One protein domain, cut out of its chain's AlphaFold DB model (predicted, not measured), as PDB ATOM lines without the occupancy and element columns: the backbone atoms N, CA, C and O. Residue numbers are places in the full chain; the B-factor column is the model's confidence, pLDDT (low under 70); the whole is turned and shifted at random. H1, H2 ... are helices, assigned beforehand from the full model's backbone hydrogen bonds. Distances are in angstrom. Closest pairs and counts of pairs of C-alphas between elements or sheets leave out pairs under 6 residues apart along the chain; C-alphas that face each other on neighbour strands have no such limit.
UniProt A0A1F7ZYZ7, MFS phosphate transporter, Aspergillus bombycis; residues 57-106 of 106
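AT A GLANCE: This is residues 57 to 106 of the 106 residues of the protein "MFS phosphate transporter" of Aspergillus bombycis (UniProt A0A1F7ZYZ7). What is the shape? Two helices, H1 and the shorter H2, make an open V cornered at their tight link, with residues 100 to 106 a tail beyond H2. What makes it up? The printed part has 50 residues with two named helices, H1 then H2, and no named strand: all helix. It is only just extended, close to loose, with a radius of gyration of the C-alphas of 14.7 A, and flat, spanning 38 by 36 by 9 A.

IN THESE COORDINATES: Where is H1? Residues 57 to 82, 37.9 A long, from C-alpha 57 at (-42.840, 12.316, 67.404). And H2? Residues 86 to 99, 18.5 A long, to C-alpha 99 at (-32.327, -2.739, 43.826).

HOW THE PARTS SIT: How do they meet? H1 touches H2 with residues 76 to 80 alone; the closest C-alphas, of Met 79 and Ser 86, are 6.2 A apart. They run opposite ways at a steep tilt of 58 degrees. And their backbones? Every O i to N i+4 pair is within hydrogen-bond range in H1, 7 of 10 in H2.

THE WHOLE: How large? The farthest C-alphas, of Lys 81 and Gly 106, are 40.5 A apart. Any cut or low confidence? The printed part has no cut; pLDDT is under 70 at residues 86 to 87 and 89 to 106.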
ATOM      1  N   LYS A  57     -43.166  13.437  68.291       85.31
ATOM      2  CA  LYS A  57     -42.840  12.316  67.404       85.31
ATOM      3  C   LYS A  57     -42.358  12.802  66.035       85.31
ATOM      4  O   LYS A  57     -41.281  12.412  65.601       85.31
ATOM      5  N   LEU A  58     -43.115  13.691  65.384       84.00
ATOM      6  CA  LEU A  58     -42.725  14.256  64.086       84.00
ATOM      7  C   LEU A  58     -41.393  15.000  64.172       84.00
ATOM      8  O   LEU A  58     -40.523  14.805  63.331       84.00
ATOM      9  N   LYS A  59     -41.209  15.816  65.215       86.81
ATOM     10  CA  LYS A  59     -39.954  16.535  65.444       86.81
ATOM     11  C   LYS A  59     -38.784  15.571  65.646       86.81
ATOM     12  O   LYS A  59     -37.743  15.773  65.031       86.81
ATOM     13  N   PHE A  60     -38.964  14.539  66.468       85.94
ATOM     14  CA  PHE A  60     -37.948  13.529  66.753       85.94
ATOM     15  C   PHE A  60     -37.495  12.849  65.459       85.94
ATOM     16  O   PHE A  60     -36.333  12.988  65.083       85.94
ATOM     17  N   VAL A  61     -38.430  12.255  64.712       83.06
ATOM     18  CA  VAL A  61     -38.140  11.580  63.435       83.06
ATOM     19  C   VAL A  61     -37.493  12.544  62.436       83.06
ATOM     20  O   VAL A  61     -36.410  12.270  61.931       83.06
ATOM     21  N   SER A  62     -38.064  13.741  62.254       81.31
ATOM     22  CA  SER A  62     -37.512  14.736  61.323       81.31
ATOM     23  C   SER A  62     -36.092  15.183  61.671       81.31
ATOM     24  O   SER A  62     -35.328  15.549  60.783       81.31
ATOM     25  N   SER A  63     -35.725  15.187  62.957       83.81
ATOM     26  CA  SER A  63     -34.398  15.620  63.399       83.81
ATOM     27  C   SER A  63     -33.323  14.586  63.072       83.81
ATOM     28  O   SER A  63     -32.215  14.967  62.685       83.81
ATOM     29  N   TYR A  64     -33.670  13.300  63.160       79.81
ATOM     30  CA  TYR A  64     -32.819  12.200  62.720       79.81
ATOM     31  C   TYR A  64     -32.698  12.184  61.198       79.81
ATOM     32  O   TYR A  64     -31.577  12.227  60.687       79.81
ATOM     33  N   ASP A  65     -33.826  12.263  60.490       77.38
ATOM     34  CA  ASP A  65     -33.850  12.309  59.026       77.38
ATOM     35  C   ASP A  65     -33.035  13.491  58.493       77.38
ATOM     36  O   ASP A  65     -32.217  13.334  57.592       77.38
ATOM     37  N   ALA A  66     -33.181  14.684  59.080       79.25
ATOM     38  CA  ALA A  66     -32.424  15.865  58.666       79.25
ATOM     39  C   ALA A  66     -30.915  15.722  58.913       79.25
ATOM     40  O   ALA A  66     -30.109  16.262  58.147       79.25
ATOM     41  N   LYS A  67     -30.512  15.021  59.978       84.31
ATOM     42  CA  LYS A  67     -29.099  14.774  60.292       84.31
ATOM     43  C   LYS A  67     -28.474  13.830  59.269       84.31
ATOM     44  O   LYS A  67     -27.388  14.138  58.771       84.31
ATOM     45  N   GLU A  68     -29.166  12.748  58.924       81.31
ATOM     46  CA  GLU A  68     -28.682  11.792  57.925       81.31
ATOM     47  C   GLU A  68     -28.732  12.389  56.516       81.31
ATOM     48  O   GLU A  68     -27.724  12.398  55.813       81.31
ATOM     49  N   ALA A  69     -29.829  13.058  56.155       75.94
ATOM     50  CA  ALA A  69     -29.955  13.754  54.878       75.94
ATOM     51  C   ALA A  69     -28.858  14.809  54.684       75.94
ATOM     52  O   ALA A  69     -28.335  14.957  53.585       75.94
ATOM     53  N   LYS A  70     -28.448  15.533  55.736       82.25
ATOM     54  CA  LYS A  70     -27.320  16.476  55.651       82.25
ATOM     55  C   LYS A  70     -25.991  15.762  55.396       82.25
ATOM     56  O   LYS A  70     -25.162  16.281  54.645       82.25
ATOM     57  N   ARG A  71     -25.768  14.611  56.033       83.12
ATOM     58  CA  ARG A  71     -24.562  13.794  55.845       83.12
ATOM     59  C   ARG A  71     -24.486  13.287  54.407       83.12
ATOM     60  O   ARG A  71     -23.463  13.486  53.752       83.12
ATOM     61  N   GLU A  72     -25.576  12.725  53.901       80.62
ATOM     62  CA  GLU A  72     -25.684  12.269  52.515       80.62
ATOM     63  C   GLU A  72     -25.553  13.425  51.521       80.62
ATOM     64  O   GLU A  72     -24.780  13.336  50.567       80.62
ATOM     65  N   LEU A  73     -26.230  14.550  51.770       82.50
ATOM     66  CA  LEU A  73     -26.176  15.733  50.913       82.50
ATOM     67  C   LEU A  73     -24.762  16.311  50.836       82.50
ATOM     68  O   LEU A  73     -24.358  16.764  49.770       82.50
ATOM     69  N   SER A  74     -23.993  16.274  51.928       83.06
ATOM     70  CA  SER A  74     -22.578  16.665  51.907       83.06
ATOM     71  C   SER A  74     -21.762  15.766  50.978       83.06
ATOM     72  O   SER A  74     -20.964  16.273  50.194       83.06
ATOM     73  N   GLY A  75     -21.995  14.451  51.018       79.50
ATOM     74  CA  GLY A  75     -21.348  13.498  50.113       79.50
ATOM     75  C   GLY A  75     -21.740  13.727  48.653       79.50
ATOM     76  O   GLY A  75     -20.874  13.856  47.790       79.50
ATOM     77  N   ILE A  76     -23.040  13.878  48.374       77.56
ATOM     78  CA  ILE A  76     -23.554  14.201  47.033       77.56
ATOM     79  C   ILE A  76     -22.965  15.525  46.537       77.56
ATOM     80  O   ILE A  76     -22.611  15.648  45.366       77.56
ATOM     81  N   TRP A  77     -22.826  16.516  47.413       78.94
ATOM     82  CA  TRP A  77     -22.253  17.816  47.080       78.94
ATOM     83  C   TRP A  77     -20.766  17.728  46.729       78.94
ATOM     84  O   TRP A  77     -20.336  18.309  45.733       78.94
ATOM     85  N   GLU A  78     -19.979  16.981  47.501       81.19
ATOM     86  CA  GLU A  78     -18.571  16.714  47.190       81.19
ATOM     87  C   GLU A  78     -18.414  15.951  45.872       81.19
ATOM     88  O   GLU A  78     -17.593  16.337  45.041       81.19
ATOM     89  N   MET A  79     -19.257  14.945  45.631       72.94
ATOM     90  CA  MET A  79     -19.329  14.227  44.357       72.94
ATOM     91  C   MET A  79     -19.653  15.167  43.192       72.94
ATOM     92  O   MET A  79     -18.952  15.169  42.184       72.94
ATOM     93  N   THR A  80     -20.657  16.031  43.362       77.06
ATOM     94  CA  THR A  80     -21.088  17.003  42.345       77.06
ATOM     95  C   THR A  80     -19.982  18.004  42.006       77.06
ATOM     96  O   THR A  80     -19.834  18.382  40.847       77.06
ATOM     97  N   LYS A  81     -19.177  18.430  42.992       78.06
ATOM     98  CA  LYS A  81     -18.017  19.307  42.751       78.06
ATOM     99  C   LYS A  81     -16.925  18.640  41.918       78.06
ATOM    100  O   LYS A  81     -16.243  19.339  41.176       78.06
ATOM    101  N   GLN A  82     -16.720  17.337  42.091       79.75
ATOM    102  CA  GLN A  82     -15.714  16.581  41.341       79.75
ATOM    103  C   GLN A  82     -16.203  16.263  39.927       79.75
ATOM    104  O   GLN A  82     -15.464  16.431  38.961       79.75
ATOM    105  N   ASP A  83     -17.459  15.841  39.808       74.69
ATOM    106  CA  ASP A  83     -18.122  15.586  38.538       74.69
ATOM    107  C   ASP A  83     -19.635  15.836  38.693       74.69
ATOM    108  O   ASP A  83     -20.309  15.097  39.425       74.69
ATOM    109  N   PRO A  84     -20.205  16.837  37.998       73.19
ATOM    110  CA  PRO A  84     -21.618  17.188  38.117       73.19
ATOM    111  C   PRO A  84     -22.578  16.084  37.639       73.19
ATOM    112  O   PRO A  84     -23.758  16.131  37.982       73.19
ATOM    113  N   LEU A  85     -22.109  15.080  36.884       77.06
ATOM    114  CA  LEU A  85     -22.910  13.924  36.446       77.06
ATOM    115  C   LEU A  85     -22.754  12.690  37.354       77.06
ATOM    116  O   LEU A  85     -23.494  11.706  37.211       77.06
ATOM    117  N   SER A  86     -21.826  12.729  38.312       69.81
ATOM    118  CA  SER A  86     -21.562  11.609  39.220       69.81
ATOM    119  C   SER A  86     -22.724  11.236  40.155       69.81
ATOM    120  O   SER A  86     -22.879  10.034  40.389       69.81
ATOM    121  N   PRO A  87     -23.609  12.148  40.626       66.75
ATOM    122  CA  PRO A  87     -24.762  11.757  41.446       66.75
ATOM    123  C   PRO A  87     -25.746  10.851  40.695       66.75
ATOM    124  O   PRO A  87     -26.294   9.910  41.266       66.75
ATOM    125  N   ILE A  88     -25.921  11.085  39.390       70.56
ATOM    126  CA  ILE A  88     -26.801  10.282  38.529       70.56
ATOM    127  C   ILE A  88     -26.182   8.897  38.313       70.56
ATOM    128  O   ILE A  88     -26.839   7.877  38.514       70.56
ATOM    129  N   SER A  89     -24.892   8.845  37.967       65.62
ATOM    130  CA  SER A  89     -24.175   7.575  37.789       65.62
ATOM    131  C   SER A  89     -24.116   6.746  39.079       65.62
ATOM    132  O   SER A  89     -24.226   5.522  39.024       65.62
ATOM    133  N   TYR A  90     -23.982   7.394  40.240       66.44
ATOM    134  CA  TYR A  90     -24.020   6.761  41.561       66.44
ATOM    135  C   TYR A  90     -25.400   6.188  41.891       66.44
ATOM    136  O   TYR A  90     -25.488   5.034  42.304       66.44
ATOM    137  N   TYR A  91     -26.476   6.942  41.645       68.00
ATOM    138  CA  TYR A  91     -27.851   6.466  41.824       68.00
ATOM    139  C   TYR A  91     -28.123   5.202  40.993       68.00
ATOM    140  O   TYR A  91     -28.592   4.192  41.520       68.00
ATOM    141  N   PHE A  92     -27.738   5.199  39.712       65.75
ATOM    142  CA  PHE A  92     -27.898   4.010  38.874       65.75
ATOM    143  C   PHE A  92     -27.025   2.838  39.342       65.75
ATOM    144  O   PHE A  92     -27.514   1.713  39.405       65.75
ATOM    145  N   ARG A  93     -25.763   3.077  39.721       65.25
ATOM    146  CA  ARG A  93     -24.843   2.006  40.147       65.25
ATOM    147  C   ARG A  93     -25.173   1.386  41.500       65.25
ATOM    148  O   ARG A  93     -24.955   0.191  41.653       65.25
ATOM    149  N   ASN A  94     -25.681   2.170  42.449       64.25
ATOM    150  CA  ASN A  94     -25.785   1.754  43.850       64.25
ATOM    151  C   ASN A  94     -27.223   1.613  44.359       64.25
ATOM    152  O   ASN A  94     -27.439   0.909  45.338       64.25
ATOM    153  N   MET A  95     -28.207   2.238  43.707       66.62
ATOM    154  CA  MET A  95     -29.616   2.130  44.110       66.62
ATOM    155  C   MET A  95     -30.439   1.336  43.089       66.62
ATOM    156  O   MET A  95     -31.220   0.473  43.476       66.62
ATOM    157  N   VAL A  96     -30.229   1.554  41.784       60.31
ATOM    158  CA  VAL A  96     -31.013   0.879  40.729       60.31
ATOM    159  C   VAL A  96     -30.457  -0.500  40.378       60.31
ATOM    160  O   VAL A  96     -31.216  -1.463  40.350       60.31
ATOM    161  N   LEU A  97     -29.152  -0.631  40.126       56.91
ATOM    162  CA  LEU A  97     -28.557  -1.933  39.790       56.91
ATOM    163  C   LEU A  97     -28.617  -2.939  40.959       56.91
ATOM    164  O   LEU A  97     -28.951  -4.095  40.705       56.91
ATOM    165  N   PRO A  98     -28.392  -2.544  42.228       55.59
ATOM    166  CA  PRO A  98     -28.553  -3.451  43.363       55.59
ATOM    167  C   PRO A  98     -30.024  -3.655  43.752       55.59
ATOM    168  O   PRO A  98     -30.402  -4.759  44.128       55.59
ATOM    169  N   GLY A  99     -30.880  -2.634  43.594       51.50
ATOM    170  CA  GLY A  99     -32.327  -2.739  43.826       51.50
ATOM    171  C   GLY A  99     -33.049  -3.629  42.807       51.50
ATOM    172  O   GLY A  99     -33.977  -4.345  43.165       51.50
ATOM    173  N   ALA A 100     -32.571  -3.677  41.561       53.81
ATOM    174  CA  ALA A 100     -33.003  -4.659  40.565       53.81
ATOM    175  C   ALA A 100     -32.499  -6.087  40.870       53.81
ATOM    176  O   ALA A 100     -33.067  -7.050  40.362       53.81
ATOM    177  N   GLY A 101     -31.469  -6.236  41.715       47.69
ATOM    178  CA  GLY A 101     -30.984  -7.522  42.229       47.69
ATOM    179  C   GLY A 101     -31.765  -8.059  43.436       47.69
ATOM    180  O   GLY A 101     -31.704  -9.251  43.705       47.69
ATOM    181  N   LEU A 102     -32.543  -7.216  44.127       51.12
ATOM    182  CA  LEU A 102     -33.440  -7.601  45.234       51.12
ATOM    183  C   LEU A 102     -34.902  -7.792  44.781       51.12
ATOM    184  O   LEU A 102     -35.806  -7.889  45.605       51.12
ATOM    185  N   GLY A 103     -35.134  -7.850  43.467       55.84
ATOM    186  CA  GLY A 103     -36.423  -8.182  42.853       55.84
ATOM    187  C   GLY A 103     -36.574  -9.655  42.456       55.84
ATOM    188  O   GLY A 103     -37.489  -9.961  41.697       55.84
ATOM    189  N   LEU A 104     -35.682 -10.547  42.906       49.06
ATOM    190  CA  LEU A 104     -35.738 -11.991  42.646       49.06
ATOM    191  C   LEU A 104     -35.129 -12.812  43.797       49.06
ATOM    192  O   LEU A 104     -34.171 -13.532  43.572       49.06
ATOM    193  N   GLU A 105     -35.692 -12.747  44.999       52.19
ATOM    194  CA  GLU A 105     -35.982 -13.965  45.773       52.19
ATOM    195  C   GLU A 105     -37.367 -13.758  46.396       52.19
ATOM    196  O   GLU A 105     -37.656 -12.690  46.937       52.19
ATOM    197  N   GLY A 106     -38.262 -14.715  46.144       50.62
ATOM    198  CA  GLY A 106     -39.629 -14.720  46.662       50.62
ATOM    199  C   GLY A 106     -39.718 -15.151  48.117       50.62
ATOM    200  O   GLY A 106     -38.669 -15.435  48.733       50.62
TER     201      GLY A 106